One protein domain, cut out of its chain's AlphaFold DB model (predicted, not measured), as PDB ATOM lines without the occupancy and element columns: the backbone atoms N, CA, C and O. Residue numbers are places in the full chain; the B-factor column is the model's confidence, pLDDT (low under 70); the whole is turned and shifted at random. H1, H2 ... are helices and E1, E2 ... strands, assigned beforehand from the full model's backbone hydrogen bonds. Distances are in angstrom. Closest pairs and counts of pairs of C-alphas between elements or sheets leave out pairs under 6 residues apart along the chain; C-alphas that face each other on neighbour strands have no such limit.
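Overview. This is residues 422 to 527 of the 527 residues of an uncharacterized protein of Handroanthus impetiginosus (UniProt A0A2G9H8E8). Four helices, H1, H2, H4 and H6, form an up-and-down bundle in which H1 and H2 make a closely packed hairpin, while H4 and H6 close the other side with contacts along only part of their neighbours. H3 sits off one end of the bundle and short H5 lies near the other, while the two-strand hairpin E1 E2 splays away from the first part of H4. The printed part has 106 residues, with six named helices and two named strands in the order H1 H2 H3 E1 E2 H4 H5 H6; the sheet, E1 - E2, is antiparallel and the class is mostly helix. The whole is compact, with a radius of gyration of the C-alphas of 14.8 A and spans of 46 by 35 by 21 A.

Arrangement. H1, residues 422 to 440, touches H2, residues 443 to 458, in a helical hairpin at a shallow tilt of 21 degrees, opposite ways; their closest C-alphas, of Ala 430 and Ala 449, are 4.3 A apart. With residues 427 to 434 alone, H1 touches H4, residues 488 to 505, at a shallow tilt of 31 degrees, the same way; the closest C-alphas, of Trp 431 and Ile 492, are 6.4 A apart. H4 touches H6, residues 515 to 525, at a steep tilt of 40 degrees, opposite ways; the C-alphas of Ser 497 and Arg 525 are closest, 5.1 A. H6 touches H2 at a shallow tilt of 25 degrees, the same way, closest at the C-alphas of Ala 443 and Ile 517, 6.5 A. H2 and H4 are apart, and so are H1 and H6. H3, residues 464 to 472, and H4 only just touch, only at their ends, with 3 pairs of C-alphas within 8 A; those of Met 470 and Leu 488 are closest, 7.2 A. E1, residues 474 to 479, and E2, residues 482 to 487, form an antiparallel hairpin; N 475 and O 486 are 2.7 A apart and N 484 and O 477 2.8 A, within hydrogen-bond range. The closest C-alphas of E1 and H4, of Cys 475 and Leu 488, are 5.6 A apart. H5, residues 507 to 510, is close to but not clearly touching H4; the closest C-alphas, of Lys 503 and His 510, are 6.6 A apart. In H1, H2, H3 and H4 every O i to N i+4 pair is within hydrogen-bond range, in H6 5 of 7; H5 is too short for such a pair.

Along the chain. H1 begins at C-alpha 422, (-12.162, 13.146, 60.966), and is 26.5 A long; H2 is 22.7 A. E1 is 15.5 A and E2 16.1 A. H4 begins at C-alpha 488, (-16.174, 7.240, 48.381), and is 25.6 A long. H6, 16.1 A, ends at C-alpha 525, (-1.640, 13.212, 40.341).

Size, cuts and confidence. The two C-alphas farthest apart, of Lys 465 and Gln 513, are 46.1 A apart. The printed part has no cut, and its links are tight. The mean pLDDT of the printed part is 79.7; residues 459 to 463, 479 to 482 and 507 to 527 are under 70.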
ATOM      1  N   GLU A 422     -13.188  12.144  61.276       93.44
ATOM      2  CA  GLU A 422     -12.162  13.146  60.966       93.44
ATOM      3  C   GLU A 422     -11.539  12.913  59.585       93.44
ATOM      4  O   GLU A 422     -11.478  13.823  58.759       93.44
ATOM      5  N   ARG A 423     -11.198  11.659  59.269       92.19
ATOM      6  CA  ARG A 423     -10.676  11.299  57.950       92.19
ATOM      7  C   ARG A 423     -11.682  11.554  56.831       92.19
ATOM      8  O   ARG A 423     -11.311  12.047  55.766       92.19
ATOM      9  N   LEU A 424     -12.953  11.217  57.058       94.69
ATOM     10  CA  LEU A 424     -14.012  11.468  56.085       94.69
ATOM     11  C   LEU A 424     -14.228  12.971  55.869       94.69
ATOM     12  O   LEU A 424     -14.432  13.393  54.733       94.69
ATOM     13  N   HIS A 425     -14.134  13.782  56.925       96.31
ATOM     14  CA  HIS A 425     -14.179  15.234  56.808       96.31
ATOM     15  C   HIS A 425     -13.055  15.758  55.918       96.31
ATOM     16  O   HIS A 425     -13.367  16.478  54.975       96.31
ATOM     17  N   HIS A 426     -11.799  15.378  56.171       95.94
ATOM     18  CA  HIS A 426     -10.666  15.826  55.358       95.94
ATOM     19  C   HIS A 426     -10.837  15.432  53.884       95.94
ATOM     20  O   HIS A 426     -10.626  16.250  52.995       95.94
ATOM     21  N   ALA A 427     -11.330  14.219  53.605       95.00
ATOM     22  CA  ALA A 427     -11.595  13.775  52.236       95.00
ATOM     23  C   ALA A 427     -12.695  14.601  51.541       95.00
ATOM     24  O   ALA A 427     -12.520  15.032  50.401       95.00
ATOM     25  N   LEU A 428     -13.822  14.843  52.221       96.31
ATOM     26  CA  LEU A 428     -14.930  15.641  51.681       96.31
ATOM     27  C   LEU A 428     -14.562  17.123  51.545       96.31
ATOM     28  O   LEU A 428     -14.969  17.771  50.583       96.31
ATOM     29  N   PHE A 429     -13.778  17.655  52.481       96.19
ATOM     30  CA  PHE A 429     -13.331  19.040  52.459       96.19
ATOM     31  C   PHE A 429     -12.306  19.274  51.344       96.19
ATOM     32  O   PHE A 429     -12.475  20.208  50.565       96.19
ATOM     33  N   ALA A 430     -11.337  18.364  51.170       94.94
ATOM     34  CA  ALA A 430     -10.424  18.359  50.026       94.94
ATOM     35  C   ALA A 430     -11.176  18.339  48.691       94.94
ATOM     36  O   ALA A 430     -10.877  19.122  47.790       94.94
ATOM     37  N   TRP A 431     -12.176  17.459  48.572       94.56
ATOM     38  CA  TRP A 431     -13.010  17.361  47.379       94.56
ATOM     39  C   TRP A 431     -13.730  18.676  47.075       94.56
ATOM     40  O   TRP A 431     -13.672  19.162  45.949       94.56
ATOM     41  N   MET A 432     -14.364  19.283  48.075       93.06
ATOM     42  CA  MET A 432     -15.100  20.532  47.898       93.06
ATOM     43  C   MET A 432     -14.176  21.717  47.565       93.06
ATOM     44  O   MET A 432     -14.489  22.488  46.660       93.06
ATOM     45  N   LEU A 433     -13.026  21.843  48.236       93.88
ATOM     46  CA  LEU A 433     -12.000  22.847  47.914       93.88
ATOM     47  C   LEU A 433     -11.511  22.693  46.472       93.88
ATOM     48  O   LEU A 433     -11.388  23.676  45.744       93.88
ATOM     49  N   PHE A 434     -11.291  21.452  46.037       92.12
ATOM     50  CA  PHE A 434     -10.913  21.159  44.664       92.12
ATOM     51  C   PHE A 434     -12.023  21.531  43.675       92.12
ATOM     52  O   PHE A 434     -11.740  22.164  42.664       92.12
ATOM     53  N   GLN A 435     -13.287  21.201  43.958       90.81
ATOM     54  CA  GLN A 435     -14.412  21.615  43.113       90.81
ATOM     55  C   GLN A 435     -14.487  23.139  42.971       90.81
ATOM     56  O   GLN A 435     -14.673  23.627  41.855       90.81
ATOM     57  N   GLN A 436     -14.290  23.879  44.067       89.94
ATOM     58  CA  GLN A 436     -14.282  25.340  44.032       89.94
ATOM     59  C   GLN A 436     -13.078  25.902  43.280       89.94
ATOM     60  O   GLN A 436     -13.243  26.815  42.478       89.94
ATOM     61  N   PHE A 437     -11.891  25.313  43.433       89.56
ATOM     62  CA  PHE A 437     -10.736  25.653  42.600       89.56
ATOM     63  C   PHE A 437     -11.037  25.462  41.108       89.56
ATOM     64  O   PHE A 437     -10.731  26.333  40.305       89.56
ATOM     65  N   VAL A 438     -11.664  24.350  40.713       88.44
ATOM     66  CA  VAL A 438     -11.992  24.123  39.296       88.44
ATOM     67  C   VAL A 438     -12.995  25.155  38.767       88.44
ATOM     68  O   VAL A 438     -12.952  25.480  37.581       88.44
ATOM     69  N   ALA A 439     -13.894  25.660  39.615       87.00
ATOM     70  CA  ALA A 439     -14.876  26.672  39.236       87.00
ATOM     71  C   ALA A 439     -14.293  28.096  39.174       87.00
ATOM     72  O   ALA A 439     -14.699  28.878  38.317       87.00
ATOM     73  N   THR A 440     -13.360  28.423  40.068       85.62
ATOM     74  CA  THR A 440     -12.887  29.800  40.314       85.62
ATOM     75  C   THR A 440     -11.470  30.058  39.803       85.62
ATOM     76  O   THR A 440     -11.083  31.204  39.619       85.62
ATOM     77  N   GLU A 441     -10.703  28.996  39.553       84.12
ATOM     78  CA  GLU A 441      -9.275  29.006  39.210       84.12
ATOM     79  C   GLU A 441      -8.362  29.624  40.294       84.12
ATOM     80  O   GLU A 441      -7.179  29.876  40.051       84.12
ATOM     81  N   GLU A 442      -8.865  29.787  41.524       84.12
ATOM     82  CA  GLU A 442      -8.114  30.351  42.650       84.12
ATOM     83  C   GLU A 442      -7.063  29.376  43.203       84.12
ATOM     84  O   GLU A 442      -7.368  28.377  43.861       84.12
ATOM     85  N   ALA A 443      -5.782  29.680  42.972       84.06
ATOM     86  CA  ALA A 443      -4.671  28.778  43.282       84.06
ATOM     87  C   ALA A 443      -4.545  28.422  44.776       84.06
ATOM     88  O   ALA A 443      -4.077  27.330  45.104       84.06
ATOM     89  N   ILE A 444      -4.978  29.307  45.680       86.94
ATOM     90  CA  ILE A 444      -4.911  29.071  47.130       86.94
ATOM     91  C   ILE A 444      -5.835  27.924  47.571       86.94
ATOM     92  O   ILE A 444      -5.478  27.140  48.449       86.94
ATOM     93  N   LEU A 445      -6.987  27.756  46.910       89.06
ATOM     94  CA  LEU A 445      -7.918  26.661  47.188       89.06
ATOM     95  C   LEU A 445      -7.306  25.303  46.842       89.06
ATOM     96  O   LEU A 445      -7.541  24.317  47.540       89.06
ATOM     97  N   LEU A 446      -6.479  25.261  45.796       88.25
ATOM     98  CA  LEU A 446      -5.738  24.066  45.414       88.25
ATOM     99  C   LEU A 446      -4.677  23.695  46.461       88.25
ATOM    100  O   LEU A 446      -4.507  22.515  46.762       88.25
ATOM    101  N   GLU A 447      -3.987  24.680  47.041       87.94
ATOM    102  CA  GLU A 447      -3.030  24.451  48.133       87.94
ATOM    103  C   GLU A 447      -3.727  23.905  49.387       87.94
ATOM    104  O   GLU A 447      -3.255  22.933  49.983       87.94
ATOM    105  N   TYR A 448      -4.891  24.458  49.743       92.00
ATOM    106  CA  TYR A 448      -5.708  23.920  50.832       92.00
ATOM    107  C   TYR A 448      -6.203  22.503  50.537       92.00
ATOM    108  O   TYR A 448      -6.114  21.640  51.411       92.00
ATOM    109  N   ALA A 449      -6.656  22.223  49.311       93.31
ATOM    110  CA  ALA A 449      -7.080  20.881  48.921       93.31
ATOM    111  C   ALA A 449      -5.940  19.860  49.074       93.31
ATOM    112  O   ALA A 449      -6.165  18.785  49.623       93.31
ATOM    113  N   ILE A 450      -4.712  20.202  48.659       88.88
ATOM    114  CA  ILE A 450      -3.528  19.347  48.843       88.88
ATOM    115  C   ILE A 450      -3.263  19.096  50.330       88.88
ATOM    116  O   ILE A 450      -3.074  17.948  50.722       88.88
ATOM    117  N   CYS A 451      -3.315  20.136  51.168       92.31
ATOM    118  CA  CYS A 451      -3.120  19.989  52.612       92.31
ATOM    119  C   CYS A 451      -4.145  19.030  53.241       92.31
ATOM    120  O   CYS A 451      -3.799  18.210  54.092       92.31
ATOM    121  N   GLU A 452      -5.406  19.096  52.813       93.62
ATOM    122  CA  GLU A 452      -6.450  18.183  53.278       93.62
ATOM    123  C   GLU A 452      -6.248  16.750  52.759       93.62
ATOM    124  O   GLU A 452      -6.421  15.801  53.524       93.62
ATOM    125  N   VAL A 453      -5.810  16.567  51.506       91.75
ATOM    126  CA  VAL A 453      -5.427  15.243  50.975       91.75
ATOM    127  C   VAL A 453      -4.275  14.647  51.782       91.75
ATOM    128  O   VAL A 453      -4.357  13.484  52.178       91.75
ATOM    129  N   ASP A 454      -3.249  15.439  52.100       90.19
ATOM    130  CA  ASP A 454      -2.126  14.989  52.921       90.19
ATOM    131  C   ASP A 454      -2.615  14.498  54.290       90.19
ATOM    132  O   ASP A 454      -2.232  13.413  54.715       90.19
ATOM    133  N   LYS A 455      -3.558  15.190  54.949       91.31
ATOM    134  CA  LYS A 455      -4.158  14.719  56.219       91.31
ATOM    135  C   LYS A 455      -4.879  13.372  56.080       91.31
ATOM    136  O   LYS A 455      -4.814  12.543  56.987       91.31
ATOM    137  N   VAL A 456      -5.534  13.117  54.944       89.75
ATOM    138  CA  VAL A 456      -6.204  11.831  54.655       89.75
ATOM    139  C   VAL A 456      -5.209  10.682  54.450       89.75
ATOM    140  O   VAL A 456      -5.581   9.515  54.628       89.75
ATOM    141  N   LEU A 457      -3.972  10.988  54.051       85.19
ATOM    142  CA  LEU A 457      -2.910  10.018  53.781       85.19
ATOM    143  C   LEU A 457      -1.976   9.826  54.985       85.19
ATOM    144  O   LEU A 457      -1.613   8.693  55.296       85.19
ATOM    145  N   SER A 458      -1.637  10.913  55.679       80.19
ATOM    146  CA  SER A 458      -0.710  10.982  56.816       80.19
ATOM    147  C   SER A 458      -1.298  10.539  58.147       80.19
ATOM    148  O   SER A 458      -0.561  10.500  59.129       80.19
ATOM    149  N   ALA A 459      -2.589  10.214  58.231       62.78
ATOM    150  CA  ALA A 459      -3.122   9.584  59.432       62.78
ATOM    151  C   ALA A 459      -2.512   8.170  59.574       62.78
ATOM    152  O   ALA A 459      -2.991   7.173  59.040       62.78
ATOM    153  N   GLU A 460      -1.354   8.109  60.230       52.16
ATOM    154  CA  GLU A 460      -0.620   6.891  60.536       52.16
ATOM    155  C   GLU A 460      -1.465   5.996  61.460       52.16
ATOM    156  O   GLU A 460      -1.936   6.433  62.505       52.16
ATOM    157  N   ILE A 461      -1.612   4.719  61.080       56.31
ATOM    158  CA  ILE A 461      -2.208   3.631  61.881       56.31
ATOM    159  C   ILE A 461      -3.704   3.845  62.185       56.31
ATOM    160  O   ILE A 461      -4.112   4.166  63.299       56.31
ATOM    161  N   TYR A 462      -4.545   3.612  61.178       62.31
ATOM    162  CA  TYR A 462      -6.000   3.630  61.345       62.31
ATOM    163  C   TYR A 462      -6.490   2.542  62.299       62.31
ATOM    164  O   TYR A 462      -6.017   1.405  62.261       62.31
ATOM    165  N   ASP A 463      -7.523   2.881  63.071       66.81
ATOM    166  CA  ASP A 463      -8.429   1.893  63.644       66.81
ATOM    167  C   ASP A 463      -9.006   1.053  62.493       66.81
ATOM    168  O   ASP A 463      -9.610   1.591  61.556       66.81
ATOM    169  N   ASP A 464      -8.825  -0.270  62.552       77.44
ATOM    170  CA  ASP A 464      -9.356  -1.216  61.563       77.44
ATOM    171  C   ASP A 464     -10.856  -0.977  61.300       77.44
ATOM    172  O   ASP A 464     -11.354  -1.208  60.190       77.44
ATOM    173  N   LYS A 465     -11.577  -0.450  62.299       87.69
ATOM    174  CA  LYS A 465     -12.993  -0.086  62.201       87.69
ATOM    175  C   LYS A 465     -13.257   1.100  61.275       87.69
ATOM    176  O   LYS A 465     -14.154   0.998  60.440       87.69
ATOM    177  N   GLU A 466     -12.499   2.194  61.374       87.19
ATOM    178  CA  GLU A 466     -12.699   3.379  60.522       87.19
ATOM    179  C   GLU A 466     -12.367   3.052  59.061       87.19
ATOM    180  O   GLU A 466     -13.113   3.404  58.142       87.19
ATOM    181  N   GLY A 467     -11.296   2.284  58.832       87.06
ATOM    182  CA  GLY A 467     -10.949   1.801  57.497       87.06
ATOM    183  C   GLY A 467     -12.050   0.928  56.885       87.06
ATOM    184  O   GLY A 467     -12.376   1.070  55.702       87.06
ATOM    185  N   ALA A 468     -12.658   0.038  57.675       89.50
ATOM    186  CA  ALA A 468     -13.798  -0.769  57.243       89.50
ATOM    187  C   ALA A 468     -15.059   0.079  56.996       89.50
ATOM    188  O   ALA A 468     -15.772  -0.162  56.017       89.50
ATOM    189  N   TYR A 469     -15.299   1.094  57.831       92.19
ATOM    190  CA  TYR A 469     -16.394   2.044  57.668       92.19
ATOM    191  C   TYR A 469     -16.282   2.814  56.351       92.19
ATOM    192  O   TYR A 469     -17.205   2.759  55.538       92.19
ATOM    193  N   MET A 470     -15.136   3.440  56.069       90.00
ATOM    194  CA  MET A 470     -14.939   4.196  54.827       90.00
ATOM    195  C   MET A 470     -15.070   3.319  53.579       90.00
ATOM    196  O   MET A 470     -15.663   3.738  52.586       90.00
ATOM    197  N   LYS A 471     -14.595   2.066  53.636       90.38
ATOM    198  CA  LYS A 471     -14.772   1.086  52.549       90.38
ATOM    199  C   LYS A 471     -16.237   0.709  52.308       90.38
ATOM    200  O   LYS A 471     -16.550   0.208  51.232       90.38
ATOM    201  N   SER A 472     -17.119   0.916  53.284       91.75
ATOM    202  CA  SER A 472     -18.551   0.620  53.159       91.75
ATOM    203  C   SER A 472     -19.354   1.717  52.459       91.75
ATOM    204  O   SER A 472     -20.458   1.446  51.983       91.75
ATOM    205  N   LEU A 473     -18.800   2.930  52.367       93.25
ATOM    206  CA  LEU A 473     -19.415   4.071  51.697       93.25
ATOM    207  C   LEU A 473     -19.213   3.922  50.191       93.25
ATOM    208  O   LEU A 473     -18.156   4.263  49.664       93.25
ATOM    209  N   MET A 474     -20.200   3.362  49.498       91.81
ATOM    210  CA  MET A 474     -20.069   3.013  48.085       91.81
ATOM    211  C   MET A 474     -20.453   4.172  47.159       91.81
ATOM    212  O   MET A 474     -21.370   4.941  47.416       91.81
ATOM    213  N   CYS A 475     -19.771   4.263  46.032       88.69
ATOM    214  CA  CYS A 475     -20.071   5.152  44.923       88.69
ATOM    215  C   CYS A 475     -20.090   4.332  43.632       88.69
ATOM    216  O   CYS A 475     -19.404   3.310  43.519       88.69
ATOM    217  N   SER A 476     -20.888   4.764  42.664       83.56
ATOM    218  CA  SER A 476     -20.897   4.203  41.322       83.56
ATOM    219  C   SER A 476     -20.588   5.280  40.293       83.56
ATOM    220  O   SER A 476     -21.188   6.351  40.274       83.56
ATOM    221  N   THR A 477     -19.622   4.986  39.429       75.50
ATOM    222  CA  THR A 477     -19.272   5.830  38.287       75.50
ATOM    223  C   THR A 477     -19.349   5.011  37.004       75.50
ATOM    224  O   THR A 477     -19.185   3.790  37.024       75.50
ATOM    225  N   ILE A 478     -19.642   5.663  35.880       70.06
ATOM    226  CA  ILE A 478     -19.729   5.003  34.576       70.06
ATOM    227  C   ILE A 478     -18.371   5.155  33.893       70.06
ATOM    228  O   ILE A 478     -18.017   6.244  33.448       70.06
ATOM    229  N   GLY A 479     -17.614   4.063  33.799       59.47
ATOM    230  CA  GLY A 479     -16.341   4.017  33.080       59.47
ATOM    231  C   GLY A 479     -16.423   3.038  31.914       59.47
ATOM    232  O   GLY A 479     -16.792   1.881  32.099       59.47
ATOM    233  N   ASN A 480     -16.095   3.489  30.700       55.34
ATOM    234  CA  ASN A 480     -16.052   2.659  29.484       55.34
ATOM    235  C   ASN A 480     -17.340   1.848  29.204       55.34
ATOM    236  O   ASN A 480     -17.279   0.746  28.667       55.34
ATOM    237  N   GLY A 481     -18.511   2.380  29.578       58.91
ATOM    238  CA  GLY A 481     -19.806   1.708  29.398       58.91
ATOM    239  C   GLY A 481     -20.178   0.690  30.487       58.91
ATOM    240  O   GLY A 481     -21.247   0.093  30.393       58.91
ATOM    241  N   CYS A 482     -19.355   0.525  31.528       60.75
ATOM    242  CA  CYS A 482     -19.617  -0.345  32.679       60.75
ATOM    243  C   CYS A 482     -19.708   0.459  33.988       60.75
ATOM    244  O   CYS A 482     -19.013   1.459  34.175       60.75
ATOM    245  N   GLU A 483     -20.552  -0.001  34.917       76.81
ATOM    246  CA  GLU A 483     -20.637   0.560  36.269       76.81
ATOM    247  C   GLU A 483     -19.413   0.122  37.087       76.81
ATOM    248  O   GLU A 483     -19.239  -1.060  37.395       76.81
ATOM    249  N   ILE A 484     -18.557   1.077  37.444       80.19
ATOM    250  CA  ILE A 484     -17.424   0.865  38.340       80.19
ATOM    251  C   ILE A 484     -17.885   1.216  39.751       80.19
ATOM    252  O   ILE A 484     -18.300   2.343  40.025       80.19
ATOM    253  N   ARG A 485     -17.802   0.238  40.657       83.88
ATOM    254  CA  ARG A 485     -18.122   0.423  42.074       83.88
ATOM    255  C   ARG A 485     -16.841   0.713  42.838       83.88
ATOM    256  O   ARG A 485     -15.961  -0.140  42.914       83.88
ATOM    257  N   LEU A 486     -16.767   1.902  43.412       88.88
ATOM    258  CA  LEU A 486     -15.646   2.371  44.222       88.88
ATOM    259  C   LEU A 486     -16.162   2.722  45.610       88.88
ATOM    260  O   LEU A 486     -17.354   2.981  45.775       88.88
ATOM    261  N   ASN A 487     -15.294   2.746  46.614       91.50
ATOM    262  CA  ASN A 487     -15.658   3.472  47.827       91.50
ATOM    263  C   ASN A 487     -15.531   4.989  47.597       91.50
ATOM    264  O   ASN A 487     -14.909   5.433  46.631       91.50
ATOM    265  N   LEU A 488     -16.127   5.783  48.482       91.12
ATOM    266  CA  LEU A 488     -16.174   7.240  48.381       91.12
ATOM    267  C   LEU A 488     -14.786   7.863  48.210       91.12
ATOM    268  O   LEU A 488     -14.591   8.691  47.327       91.12
ATOM    269  N   LEU A 489     -13.814   7.422  49.011       91.06
ATOM    270  CA  LEU A 489     -12.452   7.947  48.973       91.06
ATOM    271  C   LEU A 489     -11.775   7.665  47.625       91.06
ATOM    272  O   LEU A 489     -11.205   8.563  47.011       91.06
ATOM    273  N   GLN A 490     -11.897   6.431  47.132       89.94
ATOM    274  CA  GLN A 490     -11.412   6.051  45.804       89.94
ATOM    275  C   GLN A 490     -12.087   6.865  44.697       89.94
ATOM    276  O   GLN A 490     -11.431   7.228  43.729       89.94
ATOM    277  N   SER A 491     -13.381   7.161  44.835       90.25
ATOM    278  CA  SER A 491     -14.119   7.957  43.854       90.25
ATOM    279  C   SER A 491     -13.659   9.419  43.823       90.25
ATOM    280  O   SER A 491     -13.488   9.984  42.741       90.25
ATOM    281  N   ILE A 492     -13.393  10.017  44.992       91.12
ATOM    282  CA  ILE A 492     -12.817  11.367  45.111       91.12
ATOM    283  C   ILE A 492     -11.464  11.414  44.406       91.12
ATOM    284  O   ILE A 492     -11.273  12.215  43.492       91.12
ATOM    285  N   PHE A 493     -10.542  10.523  44.778       89.69
ATOM    286  CA  PHE A 493      -9.194  10.518  44.209       89.69
ATOM    287  C   PHE A 493      -9.184  10.182  42.720       89.69
ATOM    288  O   PHE A 493      -8.456  10.822  41.967       89.69
ATOM    289  N   LEU A 494     -10.039   9.269  42.253       87.69
ATOM    290  CA  LEU A 494     -10.198   9.017  40.821       87.69
ATOM    291  C   LEU A 494     -10.691  10.265  40.072       87.69
ATOM    292  O   LEU A 494     -10.219  10.553  38.976       87.69
ATOM    293  N   SER A 495     -11.624  11.021  40.653       87.94
ATOM    294  CA  SER A 495     -12.169  12.228  40.019       87.94
ATOM    295  C   SER A 495     -11.129  13.353  39.961       87.94
ATOM    296  O   SER A 495     -10.971  13.988  38.917       87.94
ATOM    297  N   ILE A 496     -10.379  13.557  41.049       87.88
ATOM    298  CA  ILE A 496      -9.287  14.539  41.126       87.88
ATOM    299  C   ILE A 496      -8.162  14.165  40.154       87.88
ATOM    300  O   ILE A 496      -7.764  14.992  39.332       87.88
ATOM    301  N   SER A 497      -7.677  12.919  40.208       84.75
ATOM    302  CA  SER A 497      -6.597  12.428  39.339       84.75
ATOM    303  C   SER A 497      -6.988  12.481  37.866       84.75
ATOM    304  O   SER A 497      -6.222  13.003  37.064       84.75
ATOM    305  N   SER A 498      -8.201  12.053  37.504       83.81
ATOM    306  CA  SER A 498      -8.675  12.097  36.119       83.81
ATOM    307  C   SER A 498      -8.753  13.524  35.572       83.81
ATOM    308  O   SER A 498      -8.371  13.769  34.424       83.81
ATOM    309  N   TRP A 499      -9.199  14.486  36.386       85.31
ATOM    310  CA  TRP A 499      -9.194  15.890  35.988       85.31
ATOM    311  C   TRP A 499      -7.765  16.437  35.864       85.31
ATOM    312  O   TRP A 499      -7.447  17.095  34.870       85.31
ATOM    313  N   CYS A 500      -6.877  16.116  36.813       81.62
ATOM    314  CA  CYS A 500      -5.466  16.505  36.753       81.62
ATOM    315  C   CYS A 500      -4.783  15.935  35.507       81.62
ATOM    316  O   CYS A 500      -4.121  16.680  34.790       81.62
ATOM    317  N   ASP A 501      -4.999  14.655  35.202       77.19
ATOM    318  CA  ASP A 501      -4.507  13.989  33.998       77.19
ATOM    319  C   ASP A 501      -5.004  14.694  32.736       77.19
ATOM    320  O   ASP A 501      -4.211  14.975  31.838       77.19
ATOM    321  N   SER A 502      -6.291  15.048  32.678       80.25
ATOM    322  CA  SER A 502      -6.843  15.787  31.540       80.25
ATOM    323  C   SER A 502      -6.175  17.151  31.359       80.25
ATOM    324  O   SER A 502      -5.898  17.545  30.228       80.25
ATOM    325  N   LYS A 503      -5.896  17.878  32.447       76.88
ATOM    326  CA  LYS A 503      -5.219  19.183  32.383       76.88
ATOM    327  C   LYS A 503      -3.740  19.050  32.034       76.88
ATOM    328  O   LYS A 503      -3.217  19.872  31.287       76.88
ATOM    329  N   LEU A 504      -3.073  18.013  32.533       72.19
ATOM    330  CA  LEU A 504      -1.669  17.727  32.245       72.19
ATOM    331  C   LEU A 504      -1.459  17.224  30.813       72.19
ATOM    332  O   LEU A 504      -0.425  17.526  30.225       72.19
ATOM    333  N   GLN A 505      -2.426  16.526  30.211       71.69
ATOM    334  CA  GLN A 505      -2.377  16.173  28.785       71.69
ATOM    335  C   GLN A 505      -2.317  17.418  27.888       71.69
ATOM    336  O   GLN A 505      -1.575  17.433  26.904       71.69
ATOM    337  N   ASP A 506      -3.017  18.485  28.279       71.06
ATOM    338  CA  ASP A 506      -3.050  19.774  27.586       71.06
ATOM    339  C   ASP A 506      -2.290  20.869  28.361       71.06
ATOM    340  O   ASP A 506      -2.684  22.038  28.383       71.06
ATOM    341  N   TYR A 507      -1.157  20.506  28.986       66.69
ATOM    342  CA  TYR A 507      -0.413  21.414  29.872       66.69
ATOM    343  C   TYR A 507      -0.029  22.748  29.207       66.69
ATOM    344  O   TYR A 507      -0.026  23.807  29.831       66.69
ATOM    345  N   HIS A 508       0.261  22.704  27.911       66.81
ATOM    346  CA  HIS A 508       0.651  23.853  27.105       66.81
ATOM    347  C   HIS A 508      -0.477  24.889  26.953       66.81
ATOM    348  O   HIS A 508      -0.194  26.075  26.803       66.81
ATOM    349  N   LEU A 509      -1.744  24.465  27.007       66.88
ATOM    350  CA  LEU A 509      -2.896  25.369  26.997       66.88
ATOM    351  C   LEU A 509      -3.169  25.921  28.394       66.88
ATOM    352  O   LEU A 509      -3.424  27.112  28.538       66.88
ATOM    353  N   HIS A 510      -3.085  25.069  29.415       64.88
ATOM    354  CA  HIS A 510      -3.549  25.402  30.763       64.88
ATOM    355  C   HIS A 510      -2.517  26.118  31.639       64.88
ATOM    356  O   HIS A 510      -2.906  26.865  32.528       64.88
ATOM    357  N   PHE A 511      -1.219  25.948  31.384       67.06
ATOM    358  CA  PHE A 511      -0.169  26.457  32.279       67.06
ATOM    359  C   PHE A 511       0.794  27.446  31.610       67.06
ATOM    360  O   PHE A 511       1.812  27.807  32.194       67.06
ATOM    361  N   SER A 512       0.478  27.922  30.401       59.84
ATOM    362  CA  SER A 512       1.300  28.916  29.689       59.84
ATOM    363  C   SER A 512       1.342  30.288  30.376       59.84
ATOM    364  O   SER A 512       2.319  31.014  30.211       59.84
ATOM    365  N   GLN A 513       0.308  30.634  31.151       52.75
ATOM    366  CA  GLN A 513       0.173  31.935  31.821       52.75
ATOM    367  C   GLN A 513       0.368  31.863  33.348       52.75
ATOM    368  O   GLN A 513       0.828  32.836  33.939       52.75
ATOM    369  N   ALA A 514       0.081  30.717  33.978       58.34
ATOM    370  CA  ALA A 514       0.179  30.509  35.428       58.34
ATOM    371  C   ALA A 514       0.926  29.197  35.761       58.34
ATOM    372  O   ALA A 514       0.323  28.192  36.148       58.34
ATOM    373  N   PRO A 515       2.257  29.171  35.597       59.84
ATOM    374  CA  PRO A 515       3.041  27.948  35.723       59.84
ATOM    375  C   PRO A 515       3.134  27.416  37.159       59.84
ATOM    376  O   PRO A 515       3.307  26.216  37.336       59.84
ATOM    377  N   SER A 516       2.941  28.250  38.189       61.62
ATOM    378  CA  SER A 516       2.894  27.821  39.600       61.62
ATOM    379  C   SER A 516       1.830  26.750  39.871       61.62
ATOM    380  O   SER A 516       2.069  25.831  40.654       61.62
ATOM    381  N   ILE A 517       0.698  26.813  39.164       62.22
ATOM    382  CA  ILE A 517      -0.428  25.880  39.298       62.22
ATOM    383  C   ILE A 517      -0.044  24.475  38.791       62.22
ATOM    384  O   ILE A 517      -0.507  23.468  39.328       62.22
ATOM    385  N   PHE A 518       0.888  24.376  37.833       63.25
ATOM    386  CA  PHE A 518       1.370  23.098  37.295       63.25
ATOM    387  C   PHE A 518       1.966  22.191  38.382       63.25
ATOM    388  O   PHE A 518       1.699  20.988  38.405       63.25
ATOM    389  N   ARG A 519       2.746  22.762  39.313       61.56
ATOM    390  CA  ARG A 519       3.354  22.009  40.424       61.56
ATOM    391  C   ARG A 519       2.284  21.365  41.303       61.56
ATOM    392  O   ARG A 519       2.403  20.194  41.649       61.56
ATOM    393  N   ASN A 520       1.234  22.116  41.614       64.50
ATOM    394  CA  ASN A 520       0.158  21.672  42.492       64.50
ATOM    395  C   ASN A 520      -0.685  20.559  41.833       64.50
ATOM    396  O   ASN A 520      -0.990  19.557  42.475       64.50
ATOM    397  N   HIS A 521      -0.957  20.657  40.524       62.47
ATOM    398  CA  HIS A 521      -1.595  19.573  39.759       62.47
ATOM    399  C   HIS A 521      -0.747  18.298  39.702       62.47
ATOM    400  O   HIS A 521      -1.280  17.193  39.793       62.47
ATOM    401  N   HIS A 522       0.573  18.436  39.539       57.44
ATOM    402  CA  HIS A 522       1.470  17.284  39.522       57.44
ATOM    403  C   HIS A 522       1.490  16.565  40.875       57.44
ATOM    404  O   HIS A 522       1.482  15.337  40.912       57.44
ATOM    405  N   SER A 523       1.472  17.314  41.983       59.06
ATOM    406  CA  SER A 523       1.351  16.734  43.321       59.06
ATOM    407  C   SER A 523       0.057  15.935  43.471       59.06
ATOM    408  O   SER A 523       0.130  14.782  43.872       59.06
ATOM    409  N   LEU A 524      -1.101  16.476  43.067       56.47
ATOM    410  CA  LEU A 524      -2.384  15.759  43.151       56.47
ATOM    411  C   LEU A 524      -2.452  14.479  42.306       56.47
ATOM    412  O   LEU A 524      -3.154  13.546  42.680       56.47
ATOM    413  N   ARG A 525      -1.727  14.418  41.184       52.03
ATOM    414  CA  ARG A 525      -1.640  13.212  40.341       52.03
ATOM    415  C   ARG A 525      -0.833  12.084  40.989       52.03
ATOM    416  O   ARG A 525      -1.041  10.922  40.660       52.03
ATOM    417  N   GLY A 526       0.135  12.413  41.843       43.97
ATOM    418  CA  GLY A 526       1.023  11.422  42.456       43.97
ATOM    419  C   GLY A 526       0.326  10.453  43.419       43.97
ATOM    420  O   GLY A 526       0.954   9.463  43.804       43.97
ATOM    421  N   TRP A 527      -0.927  10.739  43.783       39.81
ATOM    422  CA  TRP A 527      -1.689  10.092  44.849       39.81
ATOM    423  C   TRP A 527      -2.755   9.120  44.347       39.81
ATOM    424  O   TRP A 527      -3.492   9.464  43.395       39.81
TER     425      TRP A 527